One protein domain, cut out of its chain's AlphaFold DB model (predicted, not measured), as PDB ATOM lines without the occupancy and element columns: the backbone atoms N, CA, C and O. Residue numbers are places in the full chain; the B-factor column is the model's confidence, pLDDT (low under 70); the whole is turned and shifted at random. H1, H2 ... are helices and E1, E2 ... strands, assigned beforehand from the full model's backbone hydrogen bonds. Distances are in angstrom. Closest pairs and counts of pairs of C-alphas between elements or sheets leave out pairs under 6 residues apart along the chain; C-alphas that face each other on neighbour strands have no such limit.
ATOM      1  N   LYS A  12      31.047  39.744  -3.844       95.94
ATOM      2  CA  LYS A  12      32.374  40.053  -3.286       95.94
ATOM      3  C   LYS A  12      32.304  40.994  -2.089       95.94
ATOM      4  O   LYS A  12      33.084  40.817  -1.159       95.94
ATOM      5  N   LEU A  13      31.408  41.979  -2.119       97.50
ATOM      6  CA  LEU A  13      31.202  42.894  -0.996       97.50
ATOM      7  C   LEU A  13      30.629  42.146   0.214       97.50
ATOM      8  O   LEU A  13      31.110  42.345   1.327       97.50
ATOM      9  N   GLU A  14      29.697  41.213  -0.005       98.00
ATOM     10  CA  GLU A  14      29.198  40.355   1.077       98.00
ATOM     11  C   GLU A  14      30.310  39.461   1.646       98.00
ATOM     12  O   GLU A  14      30.423  39.318   2.859       98.00
ATOM     13  N   VAL A  15      31.198  38.921   0.802       97.69
ATOM     14  CA  VAL A  15      32.368  38.161   1.282       97.69
ATOM     15  C   VAL A  15      33.284  39.020   2.156       97.69
ATOM     16  O   VAL A  15      33.737  38.536   3.188       97.69
ATOM     17  N   ILE A  16      33.544  40.282   1.793       97.81
ATOM     18  CA  ILE A  16      34.345  41.192   2.631       97.81
ATOM     19  C   ILE A  16      33.685  41.363   4.001       97.81
ATOM     20  O   ILE A  16      34.354  41.201   5.020       97.81
ATOM     21  N   LYS A  17      32.374  41.616   4.037       97.44
ATOM     22  CA  LYS A  17      31.617  41.745   5.286       97.44
ATOM     23  C   LYS A  17      31.714  40.480   6.152       97.44
ATOM     24  O   LYS A  17      32.100  40.576   7.314       97.44
ATOM     25  N   LEU A  18      31.445  39.303   5.582       97.94
ATOM     26  CA  LEU A  18      31.516  38.018   6.292       97.94
ATOM     27  C   LEU A  18      32.936  37.701   6.787       97.94
ATOM     28  O   LEU A  18      33.111  37.180   7.888       97.94
ATOM     29  N   CYS A  19      33.969  38.041   6.010       96.50
ATOM     30  CA  CYS A  19      35.357  37.940   6.458       96.50
ATOM     31  C   CYS A  19      35.617  38.842   7.671       96.50
ATOM     32  O   CYS A  19      36.280  38.406   8.609       96.50
ATOM     33  N   GLY A  20      35.056  40.053   7.691       93.50
ATOM     34  CA  GLY A  20      35.116  40.949   8.844       93.50
ATOM     35  C   GLY A  20      34.489  40.345  10.101       93.50
ATOM     36  O   GLY A  20      35.138  40.312  11.146       93.50
ATOM     37  N   GLU A  21      33.275  39.801   9.989       94.19
ATOM     38  CA  GLU A  21      32.570  39.118  11.089       94.19
ATOM     39  C   GLU A  21      33.353  37.905  11.622       94.19
ATOM     40  O   GLU A  21      33.361  37.640  12.824       94.19
ATOM     41  N   ALA A  22      34.066  37.198  10.741       94.75
ATOM     42  CA  ALA A  22      34.903  36.052  11.089       94.75
ATOM     43  C   ALA A  22      36.329  36.422  11.550       94.75
ATOM     44  O   ALA A  22      37.115  35.526  11.867       94.75
ATOM     45  N   GLY A  23      36.704  37.707  11.561       88.56
ATOM     46  CA  GLY A  23      38.064  38.144  11.896       88.56
ATOM     47  C   GLY A  23      39.125  37.700  10.879       88.56
ATOM     48  O   GLY A  23      40.268  37.439  11.246       88.56
ATOM     49  N   VAL A  24      38.759  37.588   9.601       91.38
ATOM     50  CA  VAL A  24      39.639  37.212   8.488       91.38
ATOM     51  C   VAL A  24      39.999  38.458   7.680       91.38
ATOM     52  O   VAL A  24      39.136  39.111   7.098       91.38
ATOM     53  N   GLY A  25      41.290  38.787   7.617       90.12
ATOM     54  CA  GLY A  25      41.788  39.896   6.803       90.12
ATOM     55  C   GLY A  25      41.690  39.603   5.303       90.12
ATOM     56  O   GLY A  25      41.948  38.483   4.861       90.12
ATOM     57  N   VAL A  26      41.356  40.623   4.514       95.75
ATOM     58  CA  VAL A  26      41.172  40.524   3.060       95.75
ATOM     59  C   VAL A  26      42.203  41.382   2.328       95.75
ATOM     60  O   VAL A  26      42.466  42.517   2.711       95.75
ATOM     61  N   VAL A  27      42.767  40.872   1.233       95.81
ATOM     62  CA  VAL A  27      43.570  41.660   0.282       95.81
ATOM     63  C   VAL A  27      42.887  41.602  -1.077       95.81
ATOM     64  O   VAL A  27      42.610  40.517  -1.590       95.81
ATOM     65  N   LEU A  28      42.613  42.762  -1.677       97.69
ATOM     66  CA  LEU A  28      42.025  42.812  -3.015       97.69
ATOM     67  C   LEU A  28      43.111  42.554  -4.060       97.69
ATOM     68  O   LEU A  28      44.120  43.251  -4.076       97.69
ATOM     69  N   VAL A  29      42.901  41.592  -4.962       97.06
ATOM     70  CA  VAL A  29      43.869  41.255  -6.025       97.06
ATOM     71  C   VAL A  29      43.248  41.474  -7.414       97.06
ATOM     72  O   VAL A  29      42.798  40.519  -8.058       97.06
ATOM     73  N   PRO A  30      43.131  42.729  -7.887       96.06
ATOM     74  CA  PRO A  30      42.616  43.013  -9.221       96.06
ATOM     75  C   PRO A  30      43.659  42.697 -10.301       96.06
ATOM     76  O   PRO A  30      44.792  43.178 -10.262       96.06
ATOM     77  N   THR A  31      43.250  41.941 -11.325       95.31
ATOM     78  CA  THR A  31      44.023  41.848 -12.569       95.31
ATOM     79  C   THR A  31      43.863  43.148 -13.352       95.31
ATOM     80  O   THR A  31      42.731  43.491 -13.691       95.31
ATOM     81  N   VAL A  32      44.952  43.860 -13.643       97.19
ATOM     82  CA  VAL A  32      44.923  45.139 -14.373       97.19
ATOM     83  C   VAL A  32      45.107  44.891 -15.865       97.19
ATOM     84  O   VAL A  32      46.127  44.339 -16.278       97.19
ATOM     85  N   VAL A  33      44.122  45.298 -16.663       95.19
ATOM     86  CA  VAL A  33      44.091  45.099 -18.117       95.19
ATOM     87  C   VAL A  33      43.844  46.443 -18.809       95.19
ATOM     88  O   VAL A  33      42.840  47.087 -18.488       95.19
ATOM     89  N   PRO A  34      44.712  46.853 -19.756       95.69
ATOM     90  CA  PRO A  34      44.521  48.063 -20.552       95.69
ATOM     91  C   PRO A  34      43.152  48.155 -21.238       95.69
ATOM     92  O   PRO A  34      42.667  47.181 -21.816       95.69
ATOM     93  N   GLY A  35      42.529  49.334 -21.196       94.38
ATOM     94  CA  GLY A  35      41.208  49.602 -21.772       94.38
ATOM     95  C   GLY A  35      40.051  48.841 -21.108       94.38
ATOM     96  O   GLY A  35      38.985  48.664 -21.725       94.38
ATOM     97  N   VAL A  36      40.254  48.333 -19.888       94.38
ATOM     98  CA  VAL A  36      39.237  47.572 -19.150       94.38
ATOM     99  C   VAL A  36      39.007  48.132 -17.759       94.38
ATOM    100  O   VAL A  36      37.875  48.490 -17.446       94.38
ATOM    101  N   ASN A  37      40.036  48.156 -16.918       95.50
ATOM    102  CA  ASN A  37      39.947  48.613 -15.526       95.50
ATOM    103  C   ASN A  37      41.172  49.421 -15.077       95.50
ATOM    104  O   ASN A  37      41.281  49.812 -13.918       95.50
ATOM    105  N   ASP A  38      42.095  49.677 -15.992       97.06
ATOM    106  CA  ASP A  38      43.290  50.490 -15.815       97.06
ATOM    107  C   ASP A  38      42.980  51.980 -15.571       97.06
ATOM    108  O   ASP A  38      43.868  52.740 -15.183       97.06
ATOM    109  N   GLN A  39      41.723  52.388 -15.752       97.44
ATOM    110  CA  GLN A  39      41.165  53.693 -15.396       97.44
ATOM    111  C   GLN A  39      40.528  53.759 -13.992       97.44
ATOM    112  O   GLN A  39      40.188  54.854 -13.561       97.44
ATOM    113  N   ASN A  40      40.374  52.628 -13.287       97.50
ATOM    114  CA  ASN A  40      39.670  52.536 -11.992       97.50
ATOM    115  C   ASN A  40      40.592  52.122 -10.823       97.50
ATOM    116  O   ASN A  40      40.123  51.662  -9.786       97.50
ATOM    117  N   LEU A  41      41.914  52.234 -10.971       98.56
ATOM    118  CA  LEU A  41      42.875  51.855  -9.925       98.56
ATOM    119  C   LEU A  41      42.714  52.708  -8.659       98.56
ATOM    120  O   LEU A  41      42.818  52.172  -7.558       98.56
ATOM    121  N   GLY A  42      42.439  54.008  -8.813       98.38
ATOM    122  CA  GLY A  42      42.159  54.916  -7.696       98.38
ATOM    123  C   GLY A  42      40.903  54.519  -6.916       98.38
ATOM    124  O   GLY A  42      40.977  54.331  -5.708       98.38
ATOM    125  N   GLU A  43      39.789  54.289  -7.615       98.19
ATOM    126  CA  GLU A  43      38.513  53.855  -7.018       98.19
ATOM    127  C   GLU A  43      38.637  52.500  -6.302       98.19
ATOM    128  O   GLU A  43      38.034  52.284  -5.256       98.19
ATOM    129  N   ILE A  44      39.458  51.577  -6.819       98.31
ATOM    130  CA  ILE A  44      39.737  50.302  -6.138       98.31
ATOM    131  C   ILE A  44      40.495  50.530  -4.821       98.31
ATOM    132  O   ILE A  44      40.235  49.832  -3.841       98.31
ATOM    133  N   ILE A  45      41.444  51.476  -4.790       98.50
ATOM    134  CA  ILE A  45      42.166  51.841  -3.560       98.50
ATOM    135  C   ILE A  45      41.212  52.494  -2.561       98.50
ATOM    136  O   ILE A  45      41.272  52.163  -1.382       98.50
ATOM    137  N   GLU A  46      40.334  53.380  -3.025       97.88
ATOM    138  CA  GLU A  46      39.322  54.040  -2.198       97.88
ATOM    139  C   GLU A  46      38.362  53.022  -1.576       97.88
ATOM    140  O   GLU A  46      38.281  52.946  -0.352       97.88
ATOM    141  N   LEU A  47      37.775  52.132  -2.384       97.94
ATOM    142  CA  LEU A  47      36.940  51.027  -1.900       97.94
ATOM    143  C   LEU A  47      37.672  50.177  -0.852       97.94
ATOM    144  O   LEU A  47      37.095  49.764   0.153       97.94
ATOM    145  N   ALA A  48      38.954  49.884  -1.078       97.94
ATOM    146  CA  ALA A  48      39.752  49.118  -0.132       97.94
ATOM    147  C   ALA A  48      39.983  49.880   1.183       97.94
ATOM    148  O   ALA A  48      39.918  49.273   2.249       97.94
ATOM    149  N   ALA A  49      40.228  51.191   1.115       96.81
ATOM    150  CA  ALA A  49      40.434  52.045   2.282       96.81
ATOM    151  C   ALA A  49      39.147  52.234   3.105       96.81
ATOM    152  O   ALA A  49      39.206  52.237   4.333       96.81
ATOM    153  N   GLU A  50      37.984  52.319   2.455       96.38
ATOM    154  CA  GLU A  50      36.667  52.381   3.112       96.38
ATOM    155  C   GLU A  50      36.328  51.107   3.903       96.38
ATOM    156  O   GLU A  50      35.526  51.149   4.832       96.38
ATOM    157  N   ASN A  51      36.948  49.974   3.558       96.56
ATOM    158  CA  ASN A  51      36.707  48.672   4.188       96.56
ATOM    159  C   ASN A  51      37.807  48.260   5.191       96.56
ATOM    160  O   ASN A  51      37.862  47.103   5.623       96.56
ATOM    161  N   ILE A  52      38.698  49.176   5.582       94.81
ATOM    162  CA  ILE A  52      39.613  48.984   6.721       94.81
ATOM    163  C   ILE A  52      38.767  48.918   8.013       94.81
ATOM    164  O   ILE A  52      37.807  49.672   8.146       94.81
ATOM    165  N   PRO A  53      39.071  48.028   8.983       93.69
ATOM    166  CA  PRO A  53      40.287  47.217   9.127       93.69
ATOM    167  C   PRO A  53      40.276  45.862   8.410       93.69
ATOM    168  O   PRO A  53      41.307  45.183   8.405       93.69
ATOM    169  N   VAL A  54      39.142  45.463   7.824       95.38
ATOM    170  CA  VAL A  54      38.954  44.137   7.212       95.38
ATOM    171  C   VAL A  54      39.818  43.991   5.966       95.38
ATOM    172  O   VAL A  54      40.576  43.027   5.837       95.38
ATOM    173  N   VAL A  55      39.751  44.966   5.060       96.38
ATOM    174  CA  VAL A  55      40.626  45.019   3.890       96.38
ATOM    175  C   VAL A  55      41.979  45.601   4.300       96.38
ATOM    176  O   VAL A  55      42.086  46.739   4.738       96.38
ATOM    177  N   ARG A  56      43.041  44.806   4.153       94.75
ATOM    178  CA  ARG A  56      44.425  45.143   4.535       94.75
ATOM    179  C   ARG A  56      45.208  45.831   3.425       94.75
ATOM    180  O   ARG A  56      46.330  46.289   3.643       94.75
ATOM    181  N   GLY A  57      44.669  45.860   2.210       96.06
ATOM    182  CA  GLY A  57      45.395  46.381   1.066       96.06
ATOM    183  C   GLY A  57      44.871  45.941  -0.288       96.06
ATOM    184  O   GLY A  57      43.924  45.159  -0.407       96.06
ATOM    185  N   VAL A  58      45.569  46.420  -1.314       98.25
ATOM    186  CA  VAL A  58      45.370  46.057  -2.715       98.25
ATOM    187  C   VAL A  58      46.689  45.543  -3.286       98.25
ATOM    188  O   VAL A  58      47.732  46.180  -3.142       98.25
ATOM    189  N   HIS A  59      46.642  44.396  -3.956       97.31
ATOM    190  CA  HIS A  59      47.739  43.837  -4.735       97.31
ATOM    191  C   HIS A  59      47.380  43.857  -6.226       97.31
ATOM    192  O   HIS A  59      46.697  42.969  -6.733       97.31
ATOM    193  N   PHE A  60      47.821  44.887  -6.940       97.88
ATOM    194  CA  PHE A  60      47.597  45.025  -8.373       97.88
ATOM    195  C   PHE A  60      48.405  43.991  -9.153       97.88
ATOM    196  O   PHE A  60      49.633  43.957  -9.094       97.88
ATOM    197  N   GLN A  61      47.711  43.181  -9.943       95.62
ATOM    198  CA  GLN A  61      48.333  42.170 -10.784       95.62
ATOM    199  C   GLN A  61      48.193  42.574 -12.258       95.62
ATOM    200  O   GLN A  61      47.170  42.259 -12.869       95.62
ATOM    201  N   PRO A  62      49.173  43.279 -12.856       95.44
ATOM    202  CA  PRO A  62      49.265  43.430 -14.304       95.44
ATOM    203  C   PRO A  62      48.953  42.130 -15.048       95.44
ATOM    204  O   PRO A  62      49.381  41.044 -14.644       95.44
ATOM    205  N   ILE A  63      48.186  42.240 -16.131       93.56
ATOM    206  CA  ILE A  63      47.864  41.098 -16.980       93.56
ATOM    207  C   ILE A  63      49.138  40.406 -17.476       93.56
ATOM    208  O   ILE A  63      50.096  41.048 -17.901       93.56
ATOM    209  N   SER A  64      49.127  39.078 -17.417       91.69
ATOM    210  CA  SER A  64      50.169  38.215 -17.970       91.69
ATOM    211  C   SER A  64      49.515  37.150 -18.840       91.69
ATOM    212  O   SER A  64      48.431  36.654 -18.518       91.69
ATOM    213  N   TYR A  65      50.159  36.814 -19.954       91.25
ATOM    214  CA  TYR A  65      49.591  35.929 -20.971       91.25
ATOM    215  C   TYR A  65      50.068  34.499 -20.758       91.25
ATOM    216  O   TYR A  65      50.877  33.955 -21.504       91.25
ATOM    217  N   ILE A  66      49.575  33.906 -19.672       86.62
ATOM    218  CA  ILE A  66      49.953  32.570 -19.218       86.62
ATOM    219  C   ILE A  66      48.723  31.656 -19.242       86.62
ATOM    220  O   ILE A  66      47.657  32.009 -18.731       86.62
ATOM    221  N   GLY A  67      48.856  30.455 -19.809       81.00
ATOM    222  CA  GLY A  67      47.767  29.480 -19.871       81.00
ATOM    223  C   GLY A  67      46.804  29.738 -21.030       81.00
ATOM    224  O   GLY A  67      47.202  29.682 -22.187       81.00
ATOM    225  N   ARG A  68      45.514  29.953 -20.734       78.44
ATOM    226  CA  ARG A  68      44.457  30.079 -21.757       78.44
ATOM    227  C   ARG A  68      44.259  31.537 -22.166       78.44
ATOM    228  O   ARG A  68      43.576  32.279 -21.464       78.44
ATOM    229  N   TYR A  69      44.797  31.909 -23.320       81.88
ATOM    230  CA  TYR A  69      44.568  33.194 -23.980       81.88
ATOM    231  C   TYR A  69      44.367  32.968 -25.494       81.88
ATOM    232  O   TYR A  69      44.855  31.971 -26.025       81.88
ATOM    233  N   PRO A  70      43.598  33.824 -26.189       74.94
ATOM    234  CA  PRO A  70      43.126  33.528 -27.545       74.94
ATOM    235  C   PRO A  70      44.156  33.778 -28.660       74.94
ATOM    236  O   PRO A  70      44.078  33.132 -29.700       74.94
ATOM    237  N   PHE A  71      45.086  34.713 -28.472       83.06
ATOM    238  CA  PHE A  71      46.057  35.118 -29.491       83.06
ATOM    239  C   PHE A  71      47.296  35.752 -28.851       83.06
ATOM    240  O   PHE A  71      47.268  36.140 -27.683       83.06
ATOM    241  N   GLU A  72      48.376  35.848 -29.623       87.69
ATOM    242  CA  GLU A  72      49.596  36.550 -29.224       87.69
ATOM    243  C   GLU A  72      49.296  38.021 -28.891       87.69
ATOM    244  O   GLU A  72      48.746  38.732 -29.734       87.69
ATOM    245  N   PRO A  73      49.625  38.484 -27.674       87.81
ATOM    246  CA  PRO A  73      49.267  39.820 -27.231       87.81
ATOM    247  C   PRO A  73      50.121  40.893 -27.908       87.81
ATOM    248  O   PRO A  73      51.352  40.810 -27.921       87.81
ATOM    249  N   SER A  74      49.476  41.954 -28.379       89.56
ATOM    250  CA  SER A  74      50.162  43.164 -28.830       89.56
ATOM    251  C   SER A  74      50.623  44.028 -27.648       89.56
ATOM    252  O   SER A  74      50.210  43.843 -26.499       89.56
ATOM    253  N   GLY A  75      51.530  44.974 -27.913       87.50
ATOM    254  CA  GLY A  75      52.136  45.811 -26.870       87.50
ATOM    255  C   GLY A  75      51.134  46.676 -26.095       87.50
ATOM    256  O   GLY A  75      51.273  46.836 -24.889       87.50
ATOM    257  N   ASP A  76      50.088  47.167 -26.757       91.38
ATOM    258  CA  ASP A  76      49.001  47.968 -26.174       91.38
ATOM    259  C   ASP A  76      48.070  47.168 -25.250       91.38
ATOM    260  O   ASP A  76      47.329  47.739 -24.452       91.38
ATOM    261  N   GLN A  77      48.132  45.837 -25.307       90.31
ATOM    262  CA  GLN A  77      47.405  44.954 -24.398       90.31
ATOM    263  C   GLN A  77      48.206  44.641 -23.128       90.31
ATOM    264  O   GLN A  77      47.792  43.820 -22.305       90.31
ATOM    265  N   ARG A  78      49.369  45.271 -22.948       92.69
ATOM    266  CA  ARG A  78      50.227  45.106 -21.774       92.69
ATOM    267  C   ARG A  78      50.216  46.369 -20.929       92.69
ATOM    268  O   ARG A  78      49.964  47.466 -21.410       92.69
ATOM    269  N   ILE A  79      50.490  46.187 -19.643       95.44
ATOM    270  CA  ILE A  79      50.697  47.286 -18.711       95.44
ATOM    271  C   ILE A  79      51.918  46.990 -17.854       95.44
ATOM    272  O   ILE A  79      52.082  45.886 -17.330       95.44
ATOM    273  N   THR A  80      52.794  47.974 -17.738       94.38
ATOM    274  CA  THR A  80      54.026  47.886 -16.960       94.38
ATOM    275  C   THR A  80      53.809  48.350 -15.518       94.38
ATOM    276  O   THR A  80      52.841  49.043 -15.198       94.38
ATOM    277  N   ILE A  81      54.730  47.990 -14.621       94.31
ATOM    278  CA  ILE A  81      54.716  48.475 -13.231       94.31
ATOM    279  C   ILE A  81      54.741  50.015 -13.167       94.31
ATOM    280  O   ILE A  81      53.876  50.571 -12.486       94.31
ATOM    281  N   PRO A  82      55.633  50.727 -13.892       94.94
ATOM    282  CA  PRO A  82      55.624  52.189 -13.909       94.94
ATOM    283  C   PRO A  82      54.298  52.792 -14.380       94.94
ATOM    284  O   PRO A  82      53.849  53.783 -13.809       94.94
ATOM    285  N   GLU A  83      53.631  52.191 -15.369       96.88
ATOM    286  CA  GLU A  83      52.310  52.653 -15.808       96.88
ATOM    287  C   GLU A  83      51.242  52.455 -14.733       96.88
ATOM    288  O   GLU A  83      50.445  53.365 -14.508       96.88
ATOM    289  N   VAL A  84      51.226  51.310 -14.041       97.88
ATOM    290  CA  VAL A  84      50.319  51.086 -12.902       97.88
ATOM    291  C   VAL A  84      50.548  52.146 -11.827       97.88
ATOM    292  O   VAL A  84      49.596  52.791 -11.396       97.88
ATOM    293  N   MET A  85      51.802  52.382 -11.435       97.44
ATOM    294  CA  MET A  85      52.151  53.381 -10.419       97.44
ATOM    295  C   MET A  85      51.748  54.794 -10.853       97.44
ATOM    296  O   MET A  85      51.106  55.511 -10.091       97.44
ATOM    297  N   SER A  86      52.062  55.184 -12.092       98.00
ATOM    298  CA  SER A  86      51.697  56.489 -12.655       98.00
ATOM    299  C   SER A  86      50.180  56.698 -12.681       98.00
ATOM    300  O   SER A  86      49.689  57.762 -12.298       98.00
ATOM    301  N   ARG A  87      49.417  55.668 -13.063       98.50
ATOM    302  CA  ARG A  87      47.950  55.707 -13.070       98.50
ATOM    303  C   ARG A  87      47.377  55.802 -11.664       98.50
ATOM    304  O   ARG A  87      46.450  56.579 -11.475       98.50
ATOM    305  N   ILE A  88      47.939  55.089 -10.685       98.56
ATOM    306  CA  ILE A  88      47.549  55.223  -9.273       98.56
ATOM    307  C   ILE A  88      47.766  56.664  -8.798       98.56
ATOM    308  O   ILE A  88      46.836  57.275  -8.279       98.56
ATOM    309  N   VAL A  89      48.955  57.235  -9.020       98.38
ATOM    310  CA  VAL A  89      49.268  58.620  -8.619       98.38
ATOM    311  C   VAL A  89      48.278  59.603  -9.251       98.38
ATOM    312  O   VAL A  89      47.683  60.424  -8.555       98.38
ATOM    313  N   LYS A  90      48.029  59.468 -10.559       98.50
ATOM    314  CA  LYS A  90      47.093  60.329 -11.292       98.50
ATOM    315  C   LYS A  90      45.650  60.188 -10.797       98.50
ATOM    316  O   LYS A  90      44.984  61.193 -10.579       98.50
ATOM    317  N   GLN A  91      45.155  58.962 -10.643       98.50
ATOM    318  CA  GLN A  91      43.751  58.692 -10.299       98.50
ATOM    319  C   GLN A  91      43.432  58.973  -8.831       98.50
ATOM    320  O   GLN A  91      42.287  59.245  -8.505       98.50
ATOM    321  N   THR A  92      44.434  58.943  -7.950       97.56
ATOM    322  CA  THR A  92      44.265  59.302  -6.533       97.56
ATOM    323  C   THR A  92      44.437  60.800  -6.270       97.56
ATOM    324  O   THR A  92      44.387  61.217  -5.115       97.56
ATOM    325  N   GLY A  93      44.657  61.618  -7.310       96.56
ATOM    326  CA  GLY A  93      44.901  63.054  -7.157       96.56
ATOM    327  C   GLY A  93      46.128  63.351  -6.290       96.56
ATOM    328  O   GLY A  93      46.072  64.233  -5.441       96.56
ATOM    329  N   GLU A  94      47.198  62.563  -6.446       94.25
ATOM    330  CA  GLU A  94      48.449  62.652  -5.672       94.25
ATOM    331  C   GLU A  94      48.336  62.392  -4.156       94.25
ATOM    332  O   GLU A  94      49.316  62.584  -3.426       94.25
ATOM    333  N   LYS A  95      47.193  61.878  -3.671       94.56
ATOM    334  CA  LYS A  95      47.088  61.321  -2.306       94.56
ATOM    335  C   LYS A  95      48.085  60.174  -2.101       94.56
ATOM    336  O   LYS A  95      48.679  60.052  -1.035       94.56
ATOM    337  N   ILE A  96      48.295  59.365  -3.141       96.56
ATOM    338  CA  ILE A  96      49.372  58.378  -3.232       96.56
ATOM    339  C   ILE A  96      50.477  58.955  -4.112       96.56
ATOM    340  O   ILE A  96      50.211  59.382  -5.238       96.56
ATOM    341  N   LYS A  97      51.723  58.961  -3.628       95.75
ATOM    342  CA  LYS A  97      52.848  59.600  -4.326       95.75
ATOM    343  C   LYS A  97      53.805  58.571  -4.898       95.75
ATOM    344  O   LYS A  97      54.061  57.531  -4.299       95.75
ATOM    345  N   ILE A  98      54.438  58.907  -6.026       94.19
ATOM    346  CA  ILE A  98      55.434  58.023  -6.653       94.19
ATOM    347  C   ILE A  98      56.581  57.664  -5.691       94.19
ATOM    348  O   ILE A  98      57.080  56.542  -5.706       94.19
ATOM    349  N   GLY A  99      56.960  58.600  -4.812       92.06
ATOM    350  CA  GLY A  99      58.025  58.422  -3.825       92.06
ATOM    351  C   GLY A  99      57.692  57.474  -2.667       92.06
ATOM    352  O   GLY A  99      58.623  57.065  -1.960       92.06
ATOM    353  N   ASP A 100      56.414  57.120  -2.487       92.94
ATOM    354  CA  ASP A 100      55.952  56.182  -1.456       92.94
ATOM    355  C   ASP A 100      56.292  54.735  -1.817       92.94
ATOM    356  O   ASP A 100      56.493  53.894  -0.939       92.94
ATOM    357  N   PHE A 101      56.358  54.440  -3.116       91.75
ATOM    358  CA  PHE A 101      56.603  53.095  -3.592       91.75
ATOM    359  C   PHE A 101      58.072  52.688  -3.459       91.75
ATOM    360  O   PHE A 101      59.011  53.465  -3.673       91.75
ATOM    361  N   ARG A 102      58.267  51.408  -3.154       86.75
ATOM    362  CA  ARG A 102      59.562  50.739  -3.109       86.75
ATOM    363  C   ARG A 102      59.518  49.449  -3.920       86.75
ATOM    364  O   ARG A 102      58.479  48.780  -3.927       86.75
ATOM    365  N   PRO A 103      60.637  49.060  -4.551       83.75
ATOM    366  CA  PRO A 103      60.793  47.687  -5.007       83.75
ATOM    367  C   PRO A 103      60.566  46.717  -3.842       83.75
ATOM    368  O   PRO A 103      60.887  47.030  -2.692       83.75
ATOM    369  N   SER A 104      60.010  45.536  -4.113       70.06
ATOM    370  CA  SER A 104      60.040  44.464  -3.112       70.06
ATOM    371  C   SER A 104      61.499  44.083  -2.838       70.06
ATOM    372  O   SER A 104      62.274  43.894  -3.772       70.06
ATOM    373  N   SER A 105      61.885  44.005  -1.565       56.69
ATOM    374  CA  SER A 105      63.272  43.918  -1.073       56.69
ATOM    375  C   SER A 105      63.975  42.575  -1.325       56.69
ATOM    376  O   SER A 105      64.921  42.227  -0.619       56.69
ATOM    377  N   ILE A 106      63.517  41.797  -2.306       53.59
ATOM    378  CA  ILE A 106      64.015  40.451  -2.569       53.59
ATOM    379  C   ILE A 106      64.774  40.455  -3.897       53.59
ATOM    380  O   ILE A 106      64.200  40.217  -4.953       53.59
ATOM    381  N   TRP A 107      66.064  40.772  -3.772       48.66
ATOM    382  CA  TRP A 107      67.196  40.564  -4.688       48.66
ATOM    383  C   TRP A 107      67.166  41.189  -6.090       48.66
ATOM    384  O   TRP A 107      68.236  41.556  -6.536       48.66
ATOM    385  N   ASP A 108      66.010  41.441  -6.712       54.84
ATOM    386  CA  ASP A 108      65.885  42.246  -7.941       54.84
ATOM    387  C   ASP A 108      64.464  42.800  -8.076       54.84
ATOM    388  O   ASP A 108      63.594  42.216  -8.722       54.84
ATOM    389  N   GLY A 109      64.212  43.954  -7.459       60.06
ATOM    390  CA  GLY A 109      62.914  44.640  -7.369       60.06
ATOM    391  C   GLY A 109      62.202  45.023  -8.677       60.06
ATOM    392  O   GLY A 109      61.338  45.894  -8.669       60.06
ATOM    393  N   LEU A 110      62.554  44.402  -9.797       75.50
ATOM    394  CA  LEU A 110      62.047  44.649 -11.141       75.50
ATOM    395  C   LEU A 110      60.642  44.081 -11.365       75.50
ATOM    396  O   LEU A 110      59.925  44.540 -12.251       75.50
ATOM    397  N   CYS A 111      60.232  43.068 -10.594       84.50
ATOM    398  CA  CYS A 111      58.962  42.372 -10.819       84.50
ATOM    399  C   CYS A 111      57.832  42.781  -9.872       84.50
ATOM    400  O   CYS A 111      56.697  42.366 -10.099       84.50
ATOM    401  N   SER A 112      58.111  43.550  -8.815       89.06
ATOM    402  CA  SER A 112      57.098  43.919  -7.824       89.06
ATOM    403  C   SER A 112      57.416  45.209  -7.078       89.06
ATOM    404  O   SER A 112      58.574  45.566  -6.868       89.06
ATOM    405  N   PHE A 113      56.359  45.882  -6.632       91.19
ATOM    406  CA  PHE A 113      56.430  47.108  -5.849       91.19
ATOM    407  C   PHE A 113      55.496  47.034  -4.643       91.19
ATOM    408  O   PHE A 113      54.537  46.258  -4.624       91.19
ATOM    409  N   HIS A 114      55.759  47.869  -3.643       91.06
ATOM    410  CA  HIS A 114      54.865  48.063  -2.512       91.06
ATOM    411  C   HIS A 114      54.984  49.474  -1.919       91.06
ATOM    412  O   HIS A 114      56.020  50.122  -2.036       91.06
ATOM    413  N   ALA A 115      53.926  49.928  -1.262       91.94
ATOM    414  CA  ALA A 115      53.846  51.130  -0.450       91.94
ATOM    415  C   ALA A 115      52.933  50.833   0.745       91.94
ATOM    416  O   ALA A 115      51.856  50.255   0.594       91.94
ATOM    417  N   ASN A 116      53.380  51.189   1.944       91.50
ATOM    418  CA  ASN A 116      52.639  50.941   3.177       91.50
ATOM    419  C   ASN A 116      52.159  52.240   3.804       91.50
ATOM    420  O   ASN A 116      52.912  53.218   3.879       91.50
ATOM    421  N   TYR A 117      50.960  52.177   4.363       93.25
ATOM    422  CA  TYR A 117      50.241  53.285   4.960       93.25
ATOM    423  C   TYR A 117      49.647  52.881   6.308       93.25
ATOM    424  O   TYR A 117      49.492  51.696   6.610       93.25
ATOM    425  N   ILE A 118      49.304  53.885   7.105       91.75
ATOM    426  CA  ILE A 118      48.366  53.764   8.219       91.75
ATOM    427  C   ILE A 118      47.214  54.712   7.900       91.75
ATOM    428  O   ILE A 118      47.460  55.891   7.651       91.75
ATOM    429  N   GLN A 119      45.981  54.212   7.884       92.81
ATOM    430  CA  GLN A 119      44.801  55.066   7.721       92.81
ATOM    431  C   GLN A 119      44.543  55.815   9.016       92.81
ATOM    432  O   GLN A 119      44.504  55.144  10.036       92.81
ATOM    433  N   MET A 120      44.359  57.135   8.992       89.62
ATOM    434  CA  MET A 120      44.054  58.067  10.094       89.62
ATOM    435  C   MET A 120      42.544  58.165  10.392       89.62
ATOM    436  O   MET A 120      41.756  57.639   9.610       89.62
ATOM    437  N   PRO A 121      42.101  58.699  11.554       86.62
ATOM    438  CA  PRO A 121      40.673  58.714  11.912       86.62
ATOM    439  C   PRO A 121      39.801  59.536  10.956       86.62
ATOM    440  O   PRO A 121      38.612  59.275  10.836       86.62
ATOM    441  N   ASP A 122      40.403  60.504  10.269       88.56
ATOM    442  CA  ASP A 122      39.812  61.287   9.178       88.56
ATOM    443  C   ASP A 122      39.786  60.537   7.829       88.56
ATOM    444  O   ASP A 122      39.327  61.077   6.824       88.56
ATOM    445  N   GLY A 123      40.276  59.294   7.797       88.88
ATOM    446  CA  GLY A 123      40.390  58.458   6.605       88.88
ATOM    447  C   GLY A 123      41.688  58.649   5.815       88.88
ATOM    448  O   GLY A 123      41.904  57.918   4.846       88.88
ATOM    449  N   GLU A 124      42.577  59.572   6.202       91.62
ATOM    450  CA  GLU A 124      43.804  59.861   5.450       91.62
ATOM    451  C   GLU A 124      44.811  58.702   5.524       91.62
ATOM    452  O   GLU A 124      45.103  58.170   6.592       91.62
ATOM    453  N   LEU A 125      45.408  58.313   4.395       93.94
ATOM    454  CA  LEU A 125      46.475  57.310   4.360       93.94
ATOM    455  C   LEU A 125      47.849  57.969   4.546       93.94
ATOM    456  O   LEU A 125      48.402  58.542   3.610       93.94
ATOM    457  N   ILE A 126      48.457  57.816   5.725       91.75
ATOM    458  CA  ILE A 126      49.810  58.333   5.982       91.75
ATOM    459  C   ILE A 126      50.864  57.297   5.568       91.75
ATOM    460  O   ILE A 126      50.874  56.191   6.122       91.75
ATOM    461  N   PRO A 127      51.803  57.627   4.657       91.69
ATOM    462  CA  PRO A 127      52.839  56.696   4.233       91.69
ATOM    463  C   PRO A 127      53.829  56.433   5.369       91.69
ATOM    464  O   PRO A 127      54.462  57.352   5.897       91.69
ATOM    465  N   THR A 128      54.017  55.153   5.690       86.12
ATOM    466  CA  THR A 128      55.031  54.668   6.647       86.12
ATOM    467  C   THR A 128      56.329  54.256   5.963       86.12
ATOM    468  O   THR A 128      57.340  54.012   6.614       86.12
ATOM    469  N   THR A 129      56.328  54.209   4.632       70.12
ATOM    470  CA  THR A 129      57.479  53.811   3.814       70.12
ATOM    471  C   THR A 129      58.326  55.047   3.460       70.12
ATOM    472  O   THR A 129      58.584  55.330   2.292       70.12
ATOM    473  N   ARG A 130      58.724  55.855   4.456       59.72
ATOM    474  CA  ARG A 130      59.526  57.074   4.219       59.72
ATOM    475  C   ARG A 130      61.028  56.796   4.274       59.72
ATOM    476  O   ARG A 130      61.502  56.004   5.079       59.72
ATOM    477  N   ARG A 131      61.757  57.493   3.399       48.97
ATOM    478  CA  ARG A 131      63.223  57.576   3.362       48.97
ATOM    479  C   ARG A 131      63.732  58.071   4.720       48.97
ATOM    480  O   ARG A 131      63.335  59.152   5.153       48.97
ATOM    481  N   GLY A 151      66.565  40.974   4.228       46.44
ATOM    482  CA  GLY A 151      66.356  40.012   5.301       46.44
ATOM    483  C   GLY A 151      65.947  38.606   4.854       46.44
ATOM    484  O   GLY A 151      65.044  38.449   4.036       46.44
ATOM    485  N   GLY A 152      66.601  37.569   5.395       52.06
ATOM    486  CA  GLY A 152      66.374  36.178   4.981       52.06
ATOM    487  C   GLY A 152      64.894  35.752   5.057       52.06
ATOM    488  O   GLY A 152      64.091  36.423   5.709       52.06
ATOM    489  N   PRO A 153      64.491  34.603   4.478       61.25
ATOM    490  CA  PRO A 153      63.080  34.221   4.302       61.25
ATOM    491  C   PRO A 153      62.187  34.351   5.550       61.25
ATOM    492  O   PRO A 153      60.999  34.646   5.445       61.25
ATOM    493  N   LYS A 154      62.750  34.172   6.752       62.09
ATOM    494  CA  LYS A 154      62.056  34.385   8.035       62.09
ATOM    495  C   LYS A 154      61.653  35.846   8.274       62.09
ATOM    496  O   LYS A 154      60.561  36.099   8.772       62.09
ATOM    497  N   GLN A 155      62.518  36.796   7.935       59.44
ATOM    498  CA  GLN A 155      62.287  38.229   8.124       59.44
ATOM    499  C   GLN A 155      61.242  38.747   7.128       59.44
ATOM    500  O   GLN A 155      60.313  39.434   7.545       59.44
ATOM    501  N   VAL A 156      61.298  38.310   5.862       65.00
ATOM    502  CA  VAL A 156      60.242  38.573   4.861       65.00
ATOM    503  C   VAL A 156      58.897  38.012   5.320       65.00
ATOM    504  O   VAL A 156      57.899  38.728   5.316       65.00
ATOM    505  N   ARG A 157      58.855  36.754   5.786       66.75
ATOM    506  CA  ARG A 157      57.618  36.149   6.306       66.75
ATOM    507  C   ARG A 157      57.050  36.929   7.490       66.75
ATOM    508  O   ARG A 157      55.846  37.156   7.528       66.75
ATOM    509  N   LYS A 158      57.897  37.368   8.425       69.25
ATOM    510  CA  LYS A 158      57.474  38.181   9.576       69.25
ATOM    511  C   LYS A 158      56.926  39.544   9.141       69.25
ATOM    512  O   LYS A 158      55.923  39.983   9.691       69.25
ATOM    513  N   PHE A 159      57.557  40.183   8.155       66.50
ATOM    514  CA  PHE A 159      57.101  41.453   7.587       66.50
ATOM    515  C   PHE A 159      55.746  41.320   6.879       66.50
ATOM    516  O   PHE A 159      54.847  42.118   7.123       66.50
ATOM    517  N   ILE A 160      55.571  40.292   6.043       66.19
ATOM    518  CA  ILE A 160      54.288  40.025   5.379       66.19
ATOM    519  C   ILE A 160      53.215  39.731   6.430       66.19
ATOM    520  O   ILE A 160      52.146  40.335   6.401       66.19
ATOM    521  N   ALA A 161      53.514  38.863   7.404       70.62
ATOM    522  CA  ALA A 161      52.572  38.509   8.459       70.62
ATOM    523  C   ALA A 161      52.122  39.733   9.269       70.62
ATOM    524  O   ALA A 161      50.929  39.892   9.498       70.62
ATOM    525  N   SER A 162      53.024  40.636   9.662       68.25
ATOM    526  CA  SER A 162      52.641  41.805  10.468       68.25
ATOM    527  C   SER A 162      51.779  42.824   9.723       68.25
ATOM    528  O   SER A 162      51.097  43.617  10.363       68.25
ATOM    529  N   ARG A 163      51.801  42.824   8.386       68.12
ATOM    530  CA  ARG A 163      51.044  43.779   7.563       68.12
ATOM    531  C   ARG A 163      49.753  43.195   7.001       68.12
ATOM    532  O   ARG A 163      48.787  43.928   6.816       68.12
ATOM    533  N   TRP A 164      49.747  41.898   6.702       63.81
ATOM    534  CA  TRP A 164      48.648  41.236   5.991       63.81
ATOM    535  C   TRP A 164      47.772  40.370   6.905       63.81
ATOM    536  O   TRP A 164      46.727  39.902   6.459       63.81
ATOM    537  N   SER A 165      48.166  40.151   8.165       68.06
ATOM    538  CA  SER A 165      47.315  39.439   9.129       68.06
ATOM    539  C   SER A 165      46.051  40.234   9.450       68.06
ATOM    540  O   SER A 165      46.026  41.464   9.353       68.06
ATOM    541  N   PHE A 191      48.388  54.914  18.828       64.81
ATOM    542  CA  PHE A 191      49.302  54.707  17.709       64.81
ATOM    543  C   PHE A 191      49.581  53.217  17.443       64.81
ATOM    544  O   PHE A 191      49.516  52.772  16.292       64.81
ATOM    545  N   LEU A 192      49.830  52.420  18.486       68.06
ATOM    546  CA  LEU A 192      50.067  50.975  18.374       68.06
ATOM    547  C   LEU A 192      48.820  50.214  17.904       68.06
ATOM    548  O   LEU A 192      48.915  49.345  17.033       68.06
ATOM    549  N   GLU A 193      47.642  50.566  18.423       71.69
ATOM    550  CA  GLU A 193      46.362  50.022  17.959       71.69
ATOM    551  C   GLU A 193      46.155  50.291  16.464       71.69
ATOM    552  O   GLU A 193      45.726  49.408  15.715       71.69
ATOM    553  N   ARG A 194      46.529  51.488  16.002       75.44
ATOM    554  CA  ARG A 194      46.411  51.881  14.596       75.44
ATOM    555  C   ARG A 194      47.393  51.162  13.689       75.44
ATOM    556  O   ARG A 194      47.003  50.751  12.602       75.44
ATOM    557  N   ILE A 195      48.623  50.920  14.131       72.94
ATOM    558  CA  ILE A 195      49.566  50.090  13.369       72.94
ATOM    559  C   ILE A 195      49.020  48.674  13.181       72.94
ATOM    560  O   ILE A 195      49.093  48.134  12.080       72.94
ATOM    561  N   ASN A 196      48.461  48.074  14.232       73.50
ATOM    562  CA  ASN A 196      48.007  46.687  14.168       73.50
ATOM    563  C   ASN A 196      46.707  46.545  13.365       73.50
ATOM    564  O   ASN A 196      46.567  45.627  12.558       73.50
ATOM    565  N   ASN A 197      45.768  47.476  13.529       80.38
ATOM    566  CA  ASN A 197      44.421  47.330  12.979       80.38
ATOM    567  C   ASN A 197      44.161  48.191  11.739       80.38
ATOM    568  O   ASN A 197      43.309  47.824  10.946       80.38
ATOM    569  N   TYR A 198      44.922  49.255  11.497       89.19
ATOM    570  CA  TYR A 198      44.684  50.209  10.403       89.19
ATOM    571  C   TYR A 198      45.885  50.332   9.453       89.19
ATOM    572  O   TYR A 198      46.001  51.311   8.710       89.19
ATOM    573  N   SER A 199      46.793  49.344   9.450       89.88
ATOM    574  CA  SER A 199      47.818  49.256   8.409       89.88
ATOM    575  C   SER A 199      47.188  48.903   7.066       89.88
ATOM    576  O   SER A 199      46.388  47.970   6.986       89.88
ATOM    577  N   PHE A 200      47.638  49.574   6.015       93.88
ATOM    578  CA  PHE A 200      47.169  49.370   4.653       93.88
ATOM    579  C   PHE A 200      48.350  49.240   3.688       93.88
ATOM    580  O   PHE A 200      49.328  49.983   3.787       93.88
ATOM    581  N   CYS A 201      48.288  48.291   2.755       94.12
ATOM    582  CA  CYS A 201      49.360  48.032   1.794       94.12
ATOM    583  C   CYS A 201      48.859  48.167   0.353       94.12
ATOM    584  O   CYS A 201      47.929  47.477  -0.054       94.12
ATOM    585  N   ILE A 202      49.513  49.009  -0.443       96.25
ATOM    586  CA  ILE A 202      49.356  49.033  -1.898       96.25
ATOM    587  C   ILE A 202      50.562  48.314  -2.482       96.25
ATOM    588  O   ILE A 202      51.695  48.720  -2.255       96.25
ATOM    589  N   SER A 203      50.349  47.245  -3.233       94.25
ATOM    590  CA  SER A 203      51.429  46.466  -3.835       94.25
ATOM    591  C   SER A 203      51.055  45.993  -5.228       94.25
ATOM    592  O   SER A 203      49.916  46.153  -5.662       94.25
ATOM    593  N   GLY A 204      52.009  45.413  -5.943       93.31
ATOM    594  CA  GLY A 204      51.717  44.744  -7.197       93.31
ATOM    595  C   GLY A 204      52.879  43.926  -7.725       93.31
ATOM    596  O   GLY A 204      54.022  44.119  -7.306       93.31
ATOM    597  N   MET A 205      52.574  43.002  -8.634       91.88
ATOM    598  CA  MET A 205      53.550  42.095  -9.234       91.88
ATOM    599  C   MET A 205      53.247  41.841 -10.711       91.88
ATOM    600  O   MET A 205      52.149  41.414 -11.063       91.88
ATOM    601  N   ALA A 206      54.242  42.061 -11.572       92.25
ATOM    602  CA  ALA A 206      54.166  41.753 -12.996       92.25
ATOM    603  C   ALA A 206      54.799  40.386 -13.285       92.25
ATOM    604  O   ALA A 206      56.023  40.223 -13.229       92.25
ATOM    605  N   PHE A 207      53.956  39.407 -13.617       92.44
ATOM    606  CA  PHE A 207      54.399  38.085 -14.057       92.44
ATOM    607  C   PHE A 207      54.907  38.100 -15.502       92.44
ATOM    608  O   PHE A 207      54.566  38.981 -16.291       92.44
ATOM    609  N   GLN A 208      55.728  37.107 -15.833       91.81
ATOM    610  CA  GLN A 208      56.345  36.951 -17.148       91.81
ATOM    611  C   GLN A 208      55.635  35.864 -17.956       91.81
ATOM    612  O   GLN A 208      55.177  34.868 -17.399       91.81
ATOM    613  N   ASP A 209      55.579  36.051 -19.267       91.69
ATOM    614  CA  ASP A 209      55.030  35.128 -20.254       91.69
ATOM    615  C   ASP A 209      56.041  34.857 -21.380       91.69
ATOM    616  O   ASP A 209      57.196  35.282 -21.316       91.69
ATOM    617  N   ALA A 210      55.622  34.104 -22.402       90.75
ATOM    618  CA  ALA A 210      56.501  33.612 -23.465       90.75
ATOM    619  C   ALA A 210      57.240  34.718 -24.239       90.75
ATOM    620  O   ALA A 210      58.255  34.429 -24.869       90.75
ATOM    621  N   TRP A 211      56.750  35.959 -24.190       90.94
ATOM    622  CA  TRP A 211      57.271  37.078 -24.978       90.94
ATOM    623  C   TRP A 211      58.077  38.095 -24.170       90.94
ATOM    624  O   TRP A 211      58.713  38.963 -24.759       90.94
ATOM    625  N   ASN A 212      58.053  38.022 -22.836       90.06
ATOM    626  CA  ASN A 212      58.792  38.936 -21.956       90.06
ATOM    627  C   ASN A 212      59.553  38.201 -20.835       90.06
ATOM    628  O   ASN A 212      59.852  38.767 -19.775       90.06
ATOM    629  N   LEU A 213      59.843  36.916 -21.059       90.56
ATOM    630  CA  LEU A 213      60.654  36.113 -20.159       90.56
ATOM    631  C   LEU A 213      62.097  36.627 -20.144       90.56
ATOM    632  O   LEU A 213      62.741  36.780 -21.175       90.56
TER     633      LEU A 213
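What this domain is: This is residues 12 to 131, 151 to 165 and 191 to 213 of the 252 residues of an uncharacterized protein of Firmicutes bacterium ADurb.Bin456 (UniProt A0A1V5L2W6). A twisted sheet of five strands has two helices, H2 and H3, packed over one face, while H1, H4 and H5 only graze it. The long loop of residues 63 to 80 lies toward one end of the longest axis and H5 toward the other. The 158 printed residues include five named helices and five named strands, in the order H1 E1 H2 E2 H3 E3 E4 H4 H5 E5. The sheet's order is E1 E2 E5 E3 E4, mixed parallel and antiparallel, and the class is mixed, helices and strands. The whole is compact, with a radius of gyration of the C-alphas of 16.2 A and spans of 49 by 37 by 31 A.

Where its parts are: The sheet holds E1, residues 26 to 28; E2, residues 55 to 62, 20.2 A long; E5, residues 199 to 205, 19.9 A; E3, residues 112 to 119, 22.7 A; and E4, residues 125 to 127. C-alpha 55 is at (40.626, 45.019, 3.890) and C-alpha 205 at (53.550, 42.095, -9.234). The helices are H1, residues 12 to 21, 14.4 A, from C-alpha 12 at (32.374, 40.053, -3.286); H2, residues 41 to 50, 14.4 A; H3, residues 81 to 91, 15.3 A; H4, residues 153 to 164, 16.1 A; and H5, residues 191 to 197, 10.0 A.

How they stand to each other: E2 and E5 are parallel at 13 degrees, with N 60 and O 203 2.8 A apart, within hydrogen-bond range. E1, an edge strand, is parallel to E2, with N 56 and O 26 at 2.8 A. E5 and E3 are antiparallel at 165 degrees, with N 115 and O 202 at 2.7 A. E3 and E4 form a hairpin, with N 126 and O 118 at 2.9 A. E1, H2 and E2 make a strand-helix-strand unit, two parallel neighbour strands with a helix between, its crossover right-handed. H2 and H3 lie on the same face, making two layers, helices on one face of a sheet. H2, at a height over the sheet of 8.6 A, runs along the strands. H3, at 10.5 A, is over E5. H2 and H3 touch, closest at the C-alphas of Gly 42 and Gln 91, 4.9 A, at a steep tilt of 66 degrees. H1 grazes the sheet with residues 15 to 20, H4 with 162 to 164 and H5 with 191 to 197. In each of the five helices every O i to N i+4 pair is within hydrogen-bond range.

The domain as a whole: The C-alphas farthest apart, those of Phe 71 and Phe 191, are 51.2 A apart. Residues 132 to 150 are not printed, with 17.9 A between C-alphas 131 and 151; nor are residues 166 to 190, with 17.6 A between C-alphas 165 and 191. The links E1 to H2, E2 to H3 and H3 to E3 are long. The mean pLDDT of the printed part is 87.5; residues 105 to 109, 130 to 131, 151 to 160, 162 to 165 and 191 to 192 are under 70.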